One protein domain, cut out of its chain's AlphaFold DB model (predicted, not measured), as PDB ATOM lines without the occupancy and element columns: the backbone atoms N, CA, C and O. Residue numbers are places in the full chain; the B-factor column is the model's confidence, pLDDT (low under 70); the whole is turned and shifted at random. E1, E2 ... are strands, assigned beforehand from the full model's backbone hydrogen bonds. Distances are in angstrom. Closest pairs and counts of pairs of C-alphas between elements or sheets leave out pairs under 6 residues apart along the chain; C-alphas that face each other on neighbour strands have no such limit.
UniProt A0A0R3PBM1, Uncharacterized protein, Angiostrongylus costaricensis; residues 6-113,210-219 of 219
ATOM      1  N   PHE A   6       1.397 -25.526  40.594       69.75
ATOM      2  CA  PHE A   6       0.446 -24.920  41.512       69.75
ATOM      3  C   PHE A   6      -0.012 -23.593  40.958       69.75
ATOM      4  O   PHE A   6       0.766 -22.801  40.425       69.75
ATOM      5  N   LYS A   7      -1.294 -23.322  41.124       70.88
ATOM      6  CA  LYS A   7      -1.835 -21.999  40.896       70.88
ATOM      7  C   LYS A   7      -1.883 -21.285  42.233       70.88
ATOM      8  O   LYS A   7      -2.531 -21.759  43.164       70.88
ATOM      9  N   VAL A   8      -1.174 -20.166  42.343       70.38
ATOM     10  CA  VAL A   8      -1.021 -19.410  43.591       70.38
ATOM     11  C   VAL A   8      -1.636 -18.021  43.481       70.38
ATOM     12  O   VAL A   8      -1.691 -17.429  42.399       70.38
ATOM     13  N   ARG A   9      -2.066 -17.487  44.622       68.12
ATOM     14  CA  ARG A   9      -2.408 -16.075  44.816       68.12
ATOM     15  C   ARG A   9      -1.515 -15.473  45.889       68.12
ATOM     16  O   ARG A   9      -1.002 -16.187  46.750       68.12
ATOM     17  N   CYS A  10      -1.417 -14.152  45.901       65.06
ATOM     18  CA  CYS A  10      -0.863 -13.466  47.056       65.06
ATOM     19  C   CYS A  10      -1.902 -13.304  48.179       65.06
ATOM     20  O   CYS A  10      -3.061 -12.963  47.911       65.06
ATOM     21  N   ILE A  11      -1.459 -13.530  49.418       66.31
ATOM     22  CA  ILE A  11      -2.169 -13.239  50.665       66.31
ATOM     23  C   ILE A  11      -1.373 -12.180  51.427       66.31
ATOM     24  O   ILE A  11      -0.159 -12.309  51.576       66.31
ATOM     25  N   ILE A  12      -2.067 -11.143  51.896       59.28
ATOM     26  CA  ILE A  12      -1.491 -10.044  52.679       59.28
ATOM     27  C   ILE A  12      -1.990 -10.211  54.106       59.28
ATOM     28  O   ILE A  12      -3.201 -10.207  54.338       59.28
ATOM     29  N   GLU A  13      -1.059 -10.357  55.036       62.53
ATOM     30  CA  GLU A  13      -1.332 -10.459  56.459       62.53
ATOM     31  C   GLU A  13      -1.616  -9.061  57.045       62.53
ATOM     32  O   GLU A  13      -1.112  -8.050  56.538       62.53
ATOM     33  N   PRO A  14      -2.381  -8.954  58.146       46.56
ATOM     34  CA  PRO A  14      -2.820  -7.665  58.703       46.56
ATOM     35  C   PRO A  14      -1.681  -6.705  59.087       46.56
ATOM     36  O   PRO A  14      -1.869  -5.492  59.131       46.56
ATOM     37  N   LYS A  15      -0.485  -7.241  59.362       49.59
ATOM     38  CA  LYS A  15       0.709  -6.469  59.748       49.59
ATOM     39  C   LYS A  15       1.568  -6.017  58.559       49.59
ATOM     40  O   LYS A  15       2.611  -5.407  58.771       49.59
ATOM     41  N   GLY A  16       1.138  -6.295  57.326       49.41
ATOM     42  CA  GLY A  16       1.859  -5.940  56.098       49.41
ATOM     43  C   GLY A  16       2.826  -7.013  55.592       49.41
ATOM     44  O   GLY A  16       3.328  -6.886  54.479       49.41
ATOM     45  N   GLU A  17       3.039  -8.084  56.360       62.78
ATOM     46  CA  GLU A  17       3.683  -9.305  55.870       62.78
ATOM     47  C   GLU A  17       2.827  -9.939  54.762       62.78
ATOM     48  O   GLU A  17       1.613  -9.742  54.701       62.78
ATOM     49  N   TRP A  18       3.434 -10.699  53.855       63.41
ATOM     50  CA  TRP A  18       2.698 -11.365  52.782       63.41
ATOM     51  C   TRP A  18       3.286 -12.741  52.501       63.41
ATOM     52  O   TRP A  18       4.459 -13.013  52.764       63.41
ATOM     53  N   ARG A  19       2.461 -13.610  51.927       70.25
ATOM     54  CA  ARG A  19       2.867 -14.945  51.487       70.25
ATOM     55  C   ARG A  19       2.111 -15.361  50.239       70.25
ATOM     56  O   ARG A  19       1.004 -14.891  49.968       70.25
ATOM     57  N   LEU A  20       2.694 -16.285  49.486       69.50
ATOM     58  CA  LEU A  20       1.965 -17.000  48.445       69.50
ATOM     59  C   LEU A  20       1.084 -18.068  49.095       69.50
ATOM     60  O   LEU A  20       1.500 -18.743  50.036       69.50
ATOM     61  N   SER A  21      -0.136 -18.215  48.591       69.31
ATOM     62  CA  SER A  21      -1.007 -19.330  48.943       69.31
ATOM     63  C   SER A  21      -1.490 -20.027  47.686       69.31
ATOM     64  O   SER A  21      -1.884 -19.373  46.717       69.31
ATOM     65  N   VAL A  22      -1.449 -21.356  47.699       72.75
ATOM     66  CA  VAL A  22      -2.000 -22.175  46.622       72.75
ATOM     67  C   VAL A  22      -3.517 -22.041  46.644       72.75
ATOM     68  O   VAL A  22      -4.156 -22.160  47.685       72.75
ATOM     69  N   VAL A  23      -4.092 -21.774  45.481       72.94
ATOM     70  CA  VAL A  23      -5.537 -21.616  45.290       72.94
ATOM     71  C   VAL A  23      -6.140 -22.713  44.449       72.94
ATOM     72  O   VAL A  23      -7.342 -22.924  44.543       72.94
ATOM     73  N   GLU A  24      -5.342 -23.383  43.621       77.81
ATOM     74  CA  GLU A  24      -5.800 -24.495  42.801       77.81
ATOM     75  C   GLU A  24      -4.640 -25.478  42.587       77.81
ATOM     76  O   GLU A  24      -3.497 -25.068  42.348       77.81
ATOM     77  N   CYS A  25      -4.946 -26.771  42.652       78.94
ATOM     78  CA  CYS A  25      -4.030 -27.835  42.262       78.94
ATOM     79  C   CYS A  25      -4.200 -28.116  40.763       78.94
ATOM     80  O   CYS A  25      -5.331 -28.230  40.276       78.94
ATOM     81  N   VAL A  26      -3.088 -28.237  40.031       75.88
ATOM     82  CA  VAL A  26      -3.086 -28.614  38.611       75.88
ATOM     83  C   VAL A  26      -2.349 -29.938  38.457       75.88
ATOM     84  O   VAL A  26      -1.260 -30.120  38.998       75.88
ATOM     85  N   SER A  27      -2.933 -30.874  37.710       68.12
ATOM     86  CA  SER A  27      -2.246 -32.129  37.417       68.12
ATOM     87  C   SER A  27      -1.024 -31.893  36.522       68.12
ATOM     88  O   SER A  27      -1.135 -31.159  35.534       68.12
ATOM     89  N   PRO A  28       0.110 -32.559  36.812       57.62
ATOM     90  CA  PRO A  28       1.373 -32.379  36.092       57.62
ATOM     91  C   PRO A  28       1.293 -32.652  34.580       57.62
ATOM     92  O   PRO A  28       2.115 -32.147  33.824       57.62
ATOM     93  N   ASN A  29       0.288 -33.398  34.105       55.22
ATOM     94  CA  ASN A  29       0.222 -33.840  32.707       55.22
ATOM     95  C   ASN A  29      -0.653 -32.974  31.790       55.22
ATOM     96  O   ASN A  29      -0.807 -33.321  30.622       55.22
ATOM     97  N   GLY A  30      -1.254 -31.884  32.285       52.88
ATOM     98  CA  GLY A  30      -1.933 -30.865  31.466       52.88
ATOM     99  C   GLY A  30      -3.105 -31.315  30.571       52.88
ATOM    100  O   GLY A  30      -3.703 -30.462  29.925       52.88
ATOM    101  N   ILE A  31      -3.445 -32.610  30.505       49.12
ATOM    102  CA  ILE A  31      -4.363 -33.140  29.480       49.12
ATOM    103  C   ILE A  31      -5.574 -33.903  30.045       49.12
ATOM    104  O   ILE A  31      -6.536 -34.084  29.310       49.12
ATOM    105  N   ALA A  32      -5.644 -34.278  31.327       51.88
ATOM    106  CA  ALA A  32      -6.828 -35.026  31.794       51.88
ATOM    107  C   ALA A  32      -7.197 -34.899  33.278       51.88
ATOM    108  O   ALA A  32      -7.936 -35.733  33.786       51.88
ATOM    109  N   VAL A  33      -6.725 -33.879  34.004       54.34
ATOM    110  CA  VAL A  33      -7.303 -33.580  35.323       54.34
ATOM    111  C   VAL A  33      -7.537 -32.073  35.430       54.34
ATOM    112  O   VAL A  33      -6.596 -31.300  35.231       54.34
ATOM    113  N   PRO A  34      -8.784 -31.633  35.674       64.56
ATOM    114  CA  PRO A  34      -9.137 -30.241  35.772       64.56
ATOM    115  C   PRO A  34      -8.451 -29.628  36.980       64.56
ATOM    116  O   PRO A  34      -8.152 -30.279  37.979       64.56
ATOM    117  N   ILE A  35      -8.261 -28.326  36.859       70.88
ATOM    118  CA  ILE A  35      -7.995 -27.412  37.954       70.88
ATOM    119  C   ILE A  35      -8.960 -27.742  39.104       70.88
ATOM    120  O   ILE A  35     -10.178 -27.610  38.947       70.88
ATOM    121  N   VAL A  36      -8.419 -28.187  40.239       77.56
ATOM    122  CA  VAL A  36      -9.205 -28.426  41.454       77.56
ATOM    123  C   VAL A  36      -8.987 -27.244  42.390       77.56
ATOM    124  O   VAL A  36      -7.851 -27.052  42.838       77.56
ATOM    125  N   PRO A  37     -10.024 -26.426  42.663       79.12
ATOM    126  CA  PRO A  37      -9.907 -25.330  43.612       79.12
ATOM    127  C   PRO A  37      -9.462 -25.825  44.989       79.12
ATOM    128  O   PRO A  37      -9.713 -26.966  45.374       79.12
ATOM    129  N   MET A  38      -8.773 -24.960  45.724       80.88
ATOM    130  CA  MET A  38      -8.281 -25.276  47.055       80.88
ATOM    131  C   MET A  38      -9.436 -25.623  47.989       80.88
ATOM    132  O   MET A  38     -10.407 -24.872  48.082       80.88
ATOM    133  N   CYS A  39      -9.278 -26.732  48.710       81.44
ATOM    134  CA  CYS A  39     -10.295 -27.323  49.567       81.44
ATOM    135  C   CYS A  39     -11.615 -27.555  48.817       81.44
ATOM    136  O   CYS A  39     -12.686 -27.297  49.359       81.44
ATOM    137  N   ASP A  40     -11.534 -28.030  47.575       82.50
ATOM    138  CA  ASP A  40     -12.677 -28.408  46.743       82.50
ATOM    139  C   ASP A  40     -12.418 -29.761  46.057       82.50
ATOM    140  O   ASP A  40     -11.315 -30.322  46.125       82.50
ATOM    141  N   GLU A  41     -13.447 -30.299  45.405       85.88
ATOM    142  CA  GLU A  41     -13.380 -31.556  44.672       85.88
ATOM    143  C   GLU A  41     -13.923 -31.454  43.244       85.88
ATOM    144  O   GLU A  41     -14.793 -30.647  42.917       85.88
ATOM    145  N   ARG A  42     -13.386 -32.289  42.350       84.19
ATOM    146  CA  ARG A  42     -13.820 -32.383  40.950       84.19
ATOM    147  C   ARG A  42     -13.947 -33.835  40.526       84.19
ATOM    148  O   ARG A  42     -13.083 -34.649  40.838       84.19
ATOM    149  N   ILE A  43     -14.999 -34.133  39.767       81.88
ATOM    150  CA  ILE A  43     -15.204 -35.440  39.136       81.88
ATOM    151  C   ILE A  43     -14.664 -35.391  37.708       81.88
ATOM    152  O   ILE A  43     -14.955 -34.456  36.963       81.88
ATOM    153  N   VAL A  44     -13.879 -36.397  37.340       78.50
ATOM    154  CA  VAL A  44     -13.170 -36.498  36.063       78.50
ATOM    155  C   VAL A  44     -13.112 -37.962  35.696       78.50
ATOM    156  O   VAL A  44     -12.571 -38.757  36.463       78.50
ATOM    157  N   ASP A  45     -13.713 -38.337  34.572       78.31
ATOM    158  CA  ASP A  45     -13.757 -39.731  34.114       78.31
ATOM    159  C   ASP A  45     -14.207 -40.715  35.213       78.31
ATOM    160  O   ASP A  45     -13.650 -41.797  35.398       78.31
ATOM    161  N   GLY A  46     -15.197 -40.296  36.012       77.12
ATOM    162  CA  GLY A  46     -15.743 -41.076  37.129       77.12
ATOM    163  C   GLY A  46     -14.851 -41.157  38.375       77.12
ATOM    164  O   GLY A  46     -15.244 -41.772  39.361       77.12
ATOM    165  N   ARG A  47     -13.674 -40.524  38.367       81.75
ATOM    166  CA  ARG A  47     -12.765 -40.410  39.515       81.75
ATOM    167  C   ARG A  47     -12.904 -39.044  40.163       81.75
ATOM    168  O   ARG A  47     -13.148 -38.051  39.487       81.75
ATOM    169  N   ILE A  48     -12.718 -38.986  41.474       82.75
ATOM    170  CA  ILE A  48     -12.854 -37.744  42.233       82.75
ATOM    171  C   ILE A  48     -11.467 -37.280  42.656       82.75
ATOM    172  O   ILE A  48     -10.726 -38.046  43.263       82.75
ATOM    173  N   TYR A  49     -11.121 -36.044  42.318       83.50
ATOM    174  CA  TYR A  49      -9.840 -35.409  42.618       83.50
ATOM    175  C   TYR A  49     -10.036 -34.238  43.569       83.50
ATOM    176  O   TYR A  49     -11.032 -33.521  43.477       83.50
ATOM    177  N   GLN A  50      -9.083 -34.053  44.477       81.06
ATOM    178  CA  GLN A  50      -9.190 -33.135  45.605       81.06
ATOM    179  C   GLN A  50      -7.883 -32.379  45.809       81.06
ATOM    180  O   GLN A  50      -6.804 -32.967  45.743       81.06
ATOM    181  N   CYS A  51      -7.998 -31.084  46.090       83.38
ATOM    182  CA  CYS A  51      -6.884 -30.227  46.482       83.38
ATOM    183  C   CYS A  51      -7.059 -29.882  47.960       83.38
ATOM    184  O   CYS A  51      -7.999 -29.173  48.317       83.38
ATOM    185  N   LYS A  52      -6.206 -30.414  48.835       78.75
ATOM    186  CA  LYS A  52      -6.318 -30.227  50.286       78.75
ATOM    187  C   LYS A  52      -5.176 -29.378  50.808       78.75
ATOM    188  O   LYS A  52      -4.028 -29.637  50.472       78.75
ATOM    189  N   LYS A  53      -5.486 -28.429  51.688       77.44
ATOM    190  CA  LYS A  53      -4.487 -27.694  52.466       77.44
ATOM    191  C   LYS A  53      -4.441 -28.233  53.888       77.44
ATOM    192  O   LYS A  53      -5.469 -28.324  54.556       77.44
ATOM    193  N   HIS A  54      -3.245 -28.544  54.354       73.12
ATOM    194  CA  HIS A  54      -2.982 -28.954  55.725       73.12
ATOM    195  C   HIS A  54      -2.748 -27.748  56.632       73.12
ATOM    196  O   HIS A  54      -2.408 -26.651  56.183       73.12
ATOM    197  N   VAL A  55      -2.872 -27.963  57.943       67.38
ATOM    198  CA  VAL A  55      -2.659 -26.921  58.967       67.38
ATOM    199  C   VAL A  55      -1.235 -26.347  58.922       67.38
ATOM    200  O   VAL A  55      -1.040 -25.164  59.175       67.38
ATOM    201  N   ASN A  56      -0.241 -27.158  58.553       67.81
ATOM    202  CA  ASN A  56       1.155 -26.733  58.378       67.81
ATOM    203  C   ASN A  56       1.398 -25.940  57.073       67.81
ATOM    204  O   ASN A  56       2.536 -25.573  56.789       67.81
ATOM    205  N   GLY A  57       0.360 -25.709  56.263       68.12
ATOM    206  CA  GLY A  57       0.446 -25.025  54.977       68.12
ATOM    207  C   GLY A  57       0.837 -25.910  53.793       68.12
ATOM    208  O   GLY A  57       0.822 -25.402  52.672       68.12
ATOM    209  N   SER A  58       1.145 -27.200  53.994       74.56
ATOM    210  CA  SER A  58       1.380 -28.123  52.879       74.56
ATOM    211  C   SER A  58       0.087 -28.388  52.114       74.56
ATOM    212  O   SER A  58      -1.014 -28.282  52.659       74.56
ATOM    213  N   VAL A  59       0.219 -28.712  50.831       77.31
ATOM    214  CA  VAL A  59      -0.910 -28.938  49.933       77.31
ATOM    215  C   VAL A  59      -0.773 -30.312  49.309       77.31
ATOM    216  O   VAL A  59       0.275 -30.621  48.755       77.31
ATOM    217  N   ASP A  60      -1.847 -31.091  49.364       78.69
ATOM    218  CA  ASP A  60      -1.923 -32.394  48.723       78.69
ATOM    219  C   ASP A  60      -2.922 -32.356  47.569       78.69
ATOM    220  O   ASP A  60      -4.056 -31.886  47.715       78.69
ATOM    221  N   PHE A  61      -2.522 -32.929  46.438       80.31
ATOM    222  CA  PHE A  61      -3.413 -33.229  45.329       80.31
ATOM    223  C   PHE A  61      -3.655 -34.738  45.254       80.31
ATOM    224  O   PHE A  61      -2.740 -35.509  44.974       80.31
ATOM    225  N   LEU A  62      -4.881 -35.176  45.544       77.81
ATOM    226  CA  LEU A  62      -5.188 -36.591  45.772       77.81
ATOM    227  C   LEU A  62      -6.412 -37.037  44.972       77.81
ATOM    228  O   LEU A  62      -7.399 -36.311  44.861       77.81
ATOM    229  N   GLN A  63      -6.368 -38.268  44.463       80.75
ATOM    230  CA  GLN A  63      -7.566 -38.983  44.023       80.75
ATOM    231  C   GLN A  63      -8.262 -39.600  45.252       80.75
ATOM    232  O   GLN A  63      -7.588 -40.153  46.125       80.75
ATOM    233  N   ARG A  64      -9.597 -39.518  45.322       79.88
ATOM    234  CA  ARG A  64     -10.417 -40.137  46.374       79.88
ATOM    235  C   ARG A  64     -10.188 -41.648  46.397       79.88
ATOM    236  O   ARG A  64     -10.172 -42.299  45.353       79.88
ATOM    237  N   ASP A  65     -10.025 -42.171  47.604       76.69
ATOM    238  CA  ASP A  65      -9.792 -43.582  47.881       76.69
ATOM    239  C   ASP A  65     -10.799 -44.041  48.937       76.69
ATOM    240  O   ASP A  65     -10.619 -43.803  50.134       76.69
ATOM    241  N   ASP A  66     -11.871 -44.675  48.466       73.88
ATOM    242  CA  ASP A  66     -12.998 -45.104  49.296       73.88
ATOM    243  C   ASP A  66     -12.676 -46.346  50.151       73.88
ATOM    244  O   ASP A  66     -13.500 -46.770  50.956       73.88
ATOM    245  N   THR A  67     -11.477 -46.930  50.017       79.06
ATOM    246  CA  THR A  67     -11.037 -48.063  50.853       79.06
ATOM    247  C   THR A  67     -10.500 -47.625  52.219       79.06
ATOM    248  O   THR A  67     -10.293 -48.449  53.112       79.06
ATOM    249  N   LYS A  68     -10.269 -46.320  52.403       82.25
ATOM    250  CA  LYS A  68      -9.749 -45.741  53.643       82.25
ATOM    251  C   LYS A  68     -10.863 -45.437  54.648       82.25
ATOM    252  O   LYS A  68     -12.018 -45.236  54.291       82.25
ATOM    253  N   ILE A  69     -10.474 -45.378  55.925       86.25
ATOM    254  CA  ILE A  69     -11.379 -45.170  57.067       86.25
ATOM    255  C   ILE A  69     -12.208 -43.881  56.870       86.25
ATOM    256  O   ILE A  69     -11.601 -42.815  56.715       86.25
ATOM    257  N   PRO A  70     -13.554 -43.959  56.886       87.88
ATOM    258  CA  PRO A  70     -14.428 -42.793  56.764       87.88
ATOM    259  C   PRO A  70     -14.468 -41.957  58.057       87.88
ATOM    260  O   PRO A  70     -14.143 -42.447  59.137       87.88
ATOM    261  N   CYS A  71     -14.913 -40.704  57.951       89.06
ATOM    262  CA  CYS A  71     -15.097 -39.758  59.056       89.06
ATOM    263  C   CYS A  71     -16.587 -39.476  59.231       89.06
ATOM    264  O   CYS A  71     -17.185 -38.935  58.312       89.06
ATOM    265  N   ASP A  72     -17.205 -39.812  60.363       88.50
ATOM    266  CA  ASP A  72     -18.627 -39.509  60.623       88.50
ATOM    267  C   ASP A  72     -19.582 -39.921  59.470       88.50
ATOM    268  O   ASP A  72     -20.567 -39.251  59.180       88.50
ATOM    269  N   GLY A  73     -19.274 -41.021  58.766       88.12
ATOM    270  CA  GLY A  73     -20.034 -41.491  57.593       88.12
ATOM    271  C   GLY A  73     -19.626 -40.872  56.246       88.12
ATOM    272  O   GLY A  73     -20.133 -41.283  55.205       88.12
ATOM    273  N   HIS A  74     -18.674 -39.942  56.238       89.88
ATOM    274  CA  HIS A  74     -18.097 -39.328  55.046       89.88
ATOM    275  C   HIS A  74     -16.860 -40.106  54.558       89.88
ATOM    276  O   HIS A  74     -15.961 -40.377  55.357       89.88
ATOM    277  N   PRO A  75     -16.759 -40.460  53.261       88.06
ATOM    278  CA  PRO A  75     -15.604 -41.185  52.729       88.06
ATOM    279  C   PRO A  75     -14.287 -40.441  52.948       88.06
ATOM    280  O   PRO A  75     -14.251 -39.207  52.903       88.06
ATOM    281  N   TYR A  76     -13.181 -41.172  53.104       86.44
ATOM    282  CA  TYR A  76     -11.855 -40.560  53.116       86.44
ATOM    283  C   TYR A  76     -11.648 -39.670  51.890       86.44
ATOM    284  O   TYR A  76     -12.027 -40.010  50.771       86.44
ATOM    285  N   GLY A  77     -11.046 -38.502  52.101       80.06
ATOM    286  CA  GLY A  77     -10.906 -37.522  51.035       80.06
ATOM    287  C   GLY A  77     -12.073 -36.540  50.973       80.06
ATOM    288  O   GLY A  77     -11.831 -35.352  50.797       80.06
ATOM    289  N   SER A  78     -13.315 -37.003  51.131       87.31
ATOM    290  CA  SER A  78     -14.516 -36.198  50.869       87.31
ATOM    291  C   SER A  78     -14.572 -34.887  51.656       87.31
ATOM    292  O   SER A  78     -13.999 -34.761  52.743       87.31
ATOM    293  N   LEU A  79     -15.265 -33.915  51.065       90.00
ATOM    294  CA  LEU A  79     -15.520 -32.600  51.629       90.00
ATOM    295  C   LEU A  79     -17.012 -32.443  51.889       90.00
ATOM    296  O   LEU A  79     -17.838 -32.897  51.097       90.00
ATOM    297  N   TRP A  80     -17.364 -31.774  52.978       92.25
ATOM    298  CA  TRP A  80     -18.755 -31.464  53.281       92.25
ATOM    299  C   TRP A  80     -18.874 -30.150  54.039       92.25
ATOM    300  O   TRP A  80     -17.894 -29.603  54.551       92.25
ATOM    301  N   LYS A  81     -20.097 -29.629  54.064       92.81
ATOM    302  CA  LYS A  81     -20.438 -28.371  54.722       92.81
ATOM    303  C   LYS A  81     -21.287 -28.654  55.948       92.81
ATOM    304  O   LYS A  81     -22.204 -29.468  55.884       92.81
ATOM    305  N   GLU A  82     -20.999 -27.936  57.020       92.81
ATOM    306  CA  GLU A  82     -21.839 -27.846  58.211       92.81
ATOM    307  C   GLU A  82     -21.961 -26.360  58.542       92.81
ATOM    308  O   GLU A  82     -20.959 -25.691  58.805       92.81
ATOM    309  N   ASP A  83     -23.174 -25.819  58.447       92.00
ATOM    310  CA  ASP A  83     -23.442 -24.381  58.537       92.00
ATOM    311  C   ASP A  83     -22.546 -23.550  57.595       92.00
ATOM    312  O   ASP A  83     -22.504 -23.774  56.382       92.00
ATOM    313  N   SER A  84     -21.823 -22.569  58.138       91.88
ATOM    314  CA  SER A  84     -20.875 -21.719  57.414       91.88
ATOM    315  C   SER A  84     -19.456 -22.293  57.388       91.88
ATOM    316  O   SER A  84     -18.506 -21.549  57.145       91.88
ATOM    317  N   LEU A  85     -19.276 -23.576  57.700       93.56
ATOM    318  CA  LEU A  85     -17.976 -24.229  57.811       93.56
ATOM    319  C   LEU A  85     -17.854 -25.346  56.781       93.56
ATOM    320  O   LEU A  85     -18.826 -26.019  56.438       93.56
ATOM    321  N   GLN A  86     -16.634 -25.559  56.303       93.50
ATOM    322  CA  GLN A  86     -16.306 -26.673  55.431       93.50
ATOM    323  C   GLN A  86     -15.277 -27.574  56.101       93.50
ATOM    324  O   GLN A  86     -14.264 -27.111  56.638       93.50
ATOM    325  N   PHE A  87     -15.541 -28.871  56.030       92.12
ATOM    326  CA  PHE A  87     -14.723 -29.926  56.605       92.12
ATOM    327  C   PHE A  87     -14.277 -30.910  55.530       92.12
ATOM    328  O   PHE A  87     -14.855 -30.975  54.441       92.12
ATOM    329  N   GLY A  88     -13.225 -31.660  55.841       90.19
ATOM    330  CA  GLY A  88     -12.711 -32.727  55.000       90.19
ATOM    331  C   GLY A  88     -12.357 -33.964  55.809       90.19
ATOM    332  O   GLY A  88     -11.962 -33.868  56.969       90.19
ATOM    333  N   CYS A  89     -12.482 -35.136  55.187       88.50
ATOM    334  CA  CYS A  89     -12.147 -36.390  55.848       88.50
ATOM    335  C   CYS A  89     -10.670 -36.711  55.625       88.50
ATOM    336  O   CYS A  89     -10.234 -36.997  54.501       88.50
ATOM    337  N   GLY A  90      -9.904 -36.586  56.700       83.88
ATOM    338  CA  GLY A  90      -8.465 -36.737  56.777       83.88
ATOM    339  C   GLY A  90      -7.997 -38.152  57.077       83.88
ATOM    340  O   GLY A  90      -8.754 -39.124  57.129       83.88
ATOM    341  N   LYS A  91      -6.682 -38.288  57.254       83.75
ATOM    342  CA  LYS A  91      -6.036 -39.579  57.517       83.75
ATOM    343  C   LYS A  91      -6.533 -40.165  58.838       83.75
ATOM    344  O   LYS A  91      -6.603 -39.472  59.843       83.75
ATOM    345  N   GLY A  92      -6.830 -41.465  58.833       84.44
ATOM    346  CA  GLY A  92      -7.262 -42.184  60.035       84.44
ATOM    347  C   GLY A  92      -8.677 -41.839  60.503       84.44
ATOM    348  O   GLY A  92      -8.964 -42.033  61.677       84.44
ATOM    349  N   GLY A  93      -9.538 -41.318  59.623       84.44
ATOM    350  CA  GLY A  93     -10.906 -40.943  59.992       84.44
ATOM    351  C   GLY A  93     -10.997 -39.617  60.757       84.44
ATOM    352  O   GLY A  93     -11.992 -39.365  61.430       84.44
ATOM    353  N   MET A  94      -9.965 -38.767  60.693       88.19
ATOM    354  CA  MET A  94      -9.962 -37.471  61.378       88.19
ATOM    355  C   MET A  94     -10.704 -36.403  60.570       88.19
ATOM    356  O   MET A  94     -10.437 -36.210  59.387       88.19
ATOM    357  N   LYS A  95     -11.615 -35.680  61.222       89.38
ATOM    358  CA  LYS A  95     -12.324 -34.532  60.645       89.38
ATOM    359  C   LYS A  95     -11.423 -33.294  60.637       89.38
ATOM    360  O   LYS A  95     -11.148 -32.703  61.685       89.38
ATOM    361  N   ASP A  96     -11.003 -32.880  59.447       88.44
ATOM    362  CA  ASP A  96     -10.145 -31.719  59.241       88.44
ATOM    363  C   ASP A  96     -10.981 -30.467  58.949       88.44
ATOM    364  O   ASP A  96     -11.900 -30.486  58.128       88.44
ATOM    365  N   PHE A  97     -10.648 -29.347  59.594       90.12
ATOM    366  CA  PHE A  97     -11.276 -28.054  59.319       90.12
ATOM    367  C   PHE A  97     -10.633 -27.396  58.096       90.12
ATOM    368  O   PHE A  97      -9.448 -27.063  58.127       90.12
ATOM    369  N   MET A  98     -11.412 -27.201  57.029       89.25
ATOM    370  CA  MET A  98     -10.907 -26.693  55.750       89.25
ATOM    371  C   MET A  98     -11.033 -25.179  55.627       89.25
ATOM    372  O   MET A  98     -10.155 -24.543  55.043       89.25
ATOM    373  N   GLY A  99     -12.105 -24.590  56.159       91.19
ATOM    374  CA  GLY A  99     -12.333 -23.152  56.092       91.19
ATOM    375  C   GLY A  99     -13.787 -22.745  56.303       91.19
ATOM    376  O   GLY A  99     -14.633 -23.547  56.698       91.19
ATOM    377  N   CYS A 100     -14.062 -21.479  56.023       92.69
ATOM    378  CA  CYS A 100     -15.335 -20.815  56.245       92.69
ATOM    379  C   CYS A 100     -16.005 -20.467  54.917       92.69
ATOM    380  O   CYS A 100     -15.336 -20.206  53.918       92.69
ATOM    381  N   ILE A 101     -17.330 -20.391  54.923       90.88
ATOM    382  CA  ILE A 101     -18.154 -19.963  53.798       90.88
ATOM    383  C   ILE A 101     -18.895 -18.701  54.231       90.88
ATOM    384  O   ILE A 101     -19.638 -18.717  55.211       90.88
ATOM    385  N   THR A 102     -18.679 -17.598  53.517       86.44
ATOM    386  CA  THR A 102     -19.376 -16.336  53.789       86.44
ATOM    387  C   THR A 102     -20.856 -16.431  53.428       86.44
ATOM    388  O   THR A 102     -21.280 -17.310  52.679       86.44
ATOM    389  N   SER A 103     -21.655 -15.467  53.890       83.81
ATOM    390  CA  SER A 103     -23.062 -15.335  53.488       83.81
ATOM    391  C   SER A 103     -23.248 -15.168  51.973       83.81
ATOM    392  O   SER A 103     -24.258 -15.604  51.433       83.81
ATOM    393  N   SER A 104     -22.260 -14.596  51.274       79.44
ATOM    394  CA  SER A 104     -22.210 -14.518  49.806       79.44
ATOM    395  C   SER A 104     -21.787 -15.829  49.124       79.44
ATOM    396  O   SER A 104     -21.645 -15.875  47.905       79.44
ATOM    397  N   GLY A 105     -21.589 -16.909  49.888       82.56
ATOM    398  CA  GLY A 105     -21.180 -18.223  49.391       82.56
ATOM    399  C   GLY A 105     -19.685 -18.339  49.090       82.56
ATOM    400  O   GLY A 105     -19.252 -19.332  48.506       82.56
ATOM    401  N   MET A 106     -18.877 -17.344  49.470       81.62
ATOM    402  CA  MET A 106     -17.450 -17.331  49.176       81.62
ATOM    403  C   MET A 106     -16.670 -18.159  50.199       81.62
ATOM    404  O   MET A 106     -16.751 -17.916  51.399       81.62
ATOM    405  N   PHE A 107     -15.853 -19.094  49.715       84.50
ATOM    406  CA  PHE A 107     -14.960 -19.872  50.568       84.50
ATOM    407  C   PHE A 107     -13.695 -19.082  50.959       84.50
ATOM    408  O   PHE A 107     -13.052 -18.433  50.114       84.50
ATOM    409  N   ILE A 108     -13.349 -19.160  52.245       85.81
ATOM    410  CA  ILE A 108     -12.143 -18.621  52.880       85.81
ATOM    411  C   ILE A 108     -11.429 -19.795  53.568       85.81
ATOM    412  O   ILE A 108     -11.966 -20.325  54.542       85.81
ATOM    413  N   PRO A 109     -10.243 -20.220  53.097       86.38
ATOM    414  CA  PRO A 109      -9.520 -21.327  53.714       86.38
ATOM    415  C   PRO A 109      -9.151 -21.045  55.176       86.38
ATOM    416  O   PRO A 109      -8.938 -19.899  55.570       86.38
ATOM    417  N   SER A 110      -9.036 -22.101  55.980       86.88
ATOM    418  CA  SER A 110      -8.589 -21.994  57.370       86.88
ATOM    419  C   SER A 110      -7.195 -21.361  57.452       86.88
ATOM    420  O   SER A 110      -6.270 -21.755  56.736       86.88
ATOM    421  N   GLY A 111      -7.041 -20.396  58.358       80.06
ATOM    422  CA  GLY A 111      -5.821 -19.608  58.537       80.06
ATOM    423  C   GLY A 111      -5.596 -18.575  57.432       80.06
ATOM    424  O   GLY A 111      -4.463 -18.138  57.232       80.06
ATOM    425  N   GLU A 112      -6.629 -18.226  56.661       78.25
ATOM    426  CA  GLU A 112      -6.539 -17.195  55.631       78.25
ATOM    427  C   GLU A 112      -7.467 -16.016  55.881       78.25
ATOM    428  O   GLU A 112      -8.538 -16.121  56.483       78.25
ATOM    429  N   VAL A 113      -7.026 -14.887  55.331       75.25
ATOM    430  CA  VAL A 113      -7.738 -13.622  55.305       75.25
ATOM    431  C   VAL A 113      -8.109 -13.298  53.861       75.25
ATOM    432  O   VAL A 113      -7.265 -13.345  52.961       75.25
ATOM    433  N   PRO A 210      -0.812  -9.891  40.498       70.44
ATOM    434  CA  PRO A 210      -1.879  -8.993  40.907       70.44
ATOM    435  C   PRO A 210      -2.828  -9.609  41.943       70.44
ATOM    436  O   PRO A 210      -3.105 -10.813  41.916       70.44
ATOM    437  N   ILE A 211      -3.375  -8.788  42.837       61.06
ATOM    438  CA  ILE A 211      -4.366  -9.234  43.821       61.06
ATOM    439  C   ILE A 211      -5.599  -9.791  43.121       61.06
ATOM    440  O   ILE A 211      -6.114  -9.219  42.165       61.06
ATOM    441  N   GLY A 212      -6.063 -10.943  43.608       53.25
ATOM    442  CA  GLY A 212      -7.208 -11.646  43.035       53.25
ATOM    443  C   GLY A 212      -6.892 -12.400  41.744       53.25
ATOM    444  O   GLY A 212      -7.743 -13.150  41.277       53.25
ATOM    445  N   THR A 213      -5.677 -12.267  41.199       53.28
ATOM    446  CA  THR A 213      -5.232 -13.090  40.075       53.28
ATOM    447  C   THR A 213      -4.519 -14.338  40.558       53.28
ATOM    448  O   THR A 213      -3.934 -14.382  41.643       53.28
ATOM    449  N   VAL A 214      -4.597 -15.363  39.721       62.69
ATOM    450  CA  VAL A 214      -4.014 -16.669  39.966       62.69
ATOM    451  C   VAL A 214      -2.909 -16.890  38.942       62.69
ATOM    452  O   VAL A 214      -3.143 -16.745  37.741       62.69
ATOM    453  N   LYS A 215      -1.704 -17.215  39.409       65.69
ATOM    454  CA  LYS A 215      -0.530 -17.454  38.559       65.69
ATOM    455  C   LYS A 215      -0.036 -18.881  38.745       65.69
ATOM    456  O   LYS A 215       0.021 -19.363  39.871       65.69
ATOM    457  N   SER A 216       0.327 -19.535  37.647       63.53
ATOM    458  CA  SER A 216       0.994 -20.834  37.690       63.53
ATOM    459  C   SER A 216       2.440 -20.661  38.147       63.53
ATOM    460  O   SER A 216       3.147 -19.800  37.623       63.53
ATOM    461  N   VAL A 217       2.870 -21.484  39.095       58.34
ATOM    462  CA  VAL A 217       4.255 -21.583  39.558       58.34
ATOM    463  C   VAL A 217       4.673 -23.044  39.436       58.34
ATOM    464  O   VAL A 217       3.938 -23.936  39.862       58.34
ATOM    465  N   SER A 218       5.822 -23.279  38.805       54.00
ATOM    466  CA  SER A 218       6.494 -24.577  38.789       54.00
ATOM    467  C   SER A 218       7.428 -24.665  39.993       54.00
ATOM    468  O   SER A 218       8.196 -23.724  40.223       54.00
ATOM    469  N   SER A 219       7.335 -25.761  40.748       46.53
ATOM    470  CA  SER A 219       8.358 -26.142  41.731       46.53
ATOM    471  C   SER A 219       9.666 -26.531  41.052       46.53
ATOM    472  O   SER A 219       9.617 -26.989  39.890       46.53
TER     473      SER A 219
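This is residues 6 to 113 and 210 to 219 of the 219 residues of an uncharacterized protein of Angiostrongylus costaricensis (UniProt A0A0R3PBM1). Three small antiparallel sheets meet at few points, with the sheet E3 E4 E5 in the middle, the long hairpin of E1 and E2 on one side of it, and the four-stranded sheet E6 E7 E8 E9 on another; E10, the last strand along the chain, comes back beside E1 to complete the sheet E2 E1 E10. Long loops, residues 27 to 39 and 64 to 78, link the three sheets. The printed part has 118 residues, with no named helix and ten named strands, E1 to E10 in order; the class is all strand, though under half of the residues, 56, are in named elements. The whole is compact, with a radius of gyration of the C-alphas of 14.6 A and spans of 43 by 36 by 27 A.

E1, residues 6 to 12, begins at C-alpha 6 (0.446, -24.920, 41.512) and is 18.7 A long. E2, residues 18 to 26, is the longest strand at 23.1 A. E3 is residues 40 to 44, E4 residues 47 to 53, 19.9 A long, and E5 residues 59 to 63. E6 is residues 79 to 82, and E7 is residues 85 to 89. E8, residues 95 to 101, is 17.1 A long and begins at C-alpha 95 (-12.324, -34.532, 60.645). E9 is residues 107 to 109. E10, residues 215 to 218, ends at C-alpha 218 (6.494, -24.577, 38.789).

The first sheet runs E2, E1, E10, and is strongly twisted. E1 and E2 form a hairpin, antiparallel at 154 degrees, with N 11 and O 19 at 2.9 A. E1 and E10 are antiparallel at 121 degrees, with N 8 and O 215 at 2.9 A. Residues 24 to 25 of E2 also pair, antiparallel, with residues 36 to 37. The closest C-alphas of E2 and E4 are those of Cys 25 and Cys 51, 5.6 A apart. E3, E4 and E5 form a meander, each strand the antiparallel neighbour of the one before; N 42 and O 49 are at 2.9 A, and N 50 and O 62 at 2.8 A. The closest C-alphas of E4 and E8 are those of Lys 53 and Met 98, 7.3 A apart. E6, E7, E8 and E9 form a second meander, strongly twisted, with E6 and E9 as edge strands; N 80 and O 87 are at 3.0 A, N 88 and O 96 at 2.9 A, and N 100 and O 108 at 2.8 A. E1, E2 and E10 are apart from E6, E7, E8 and E9.

The two C-alphas farthest apart are those of Lys 15 and Gly 46, 44.5 A. Residues 114 to 209 are not printed, and C-alphas 113 and 210 are 16.2 A apart across the cut. The links E2 to E3 and E5 to E6 are long. The mean pLDDT of the printed part is 76.5; 33 residues are under 70, among them 9 to 18, 27 to 34 and 211 to 219.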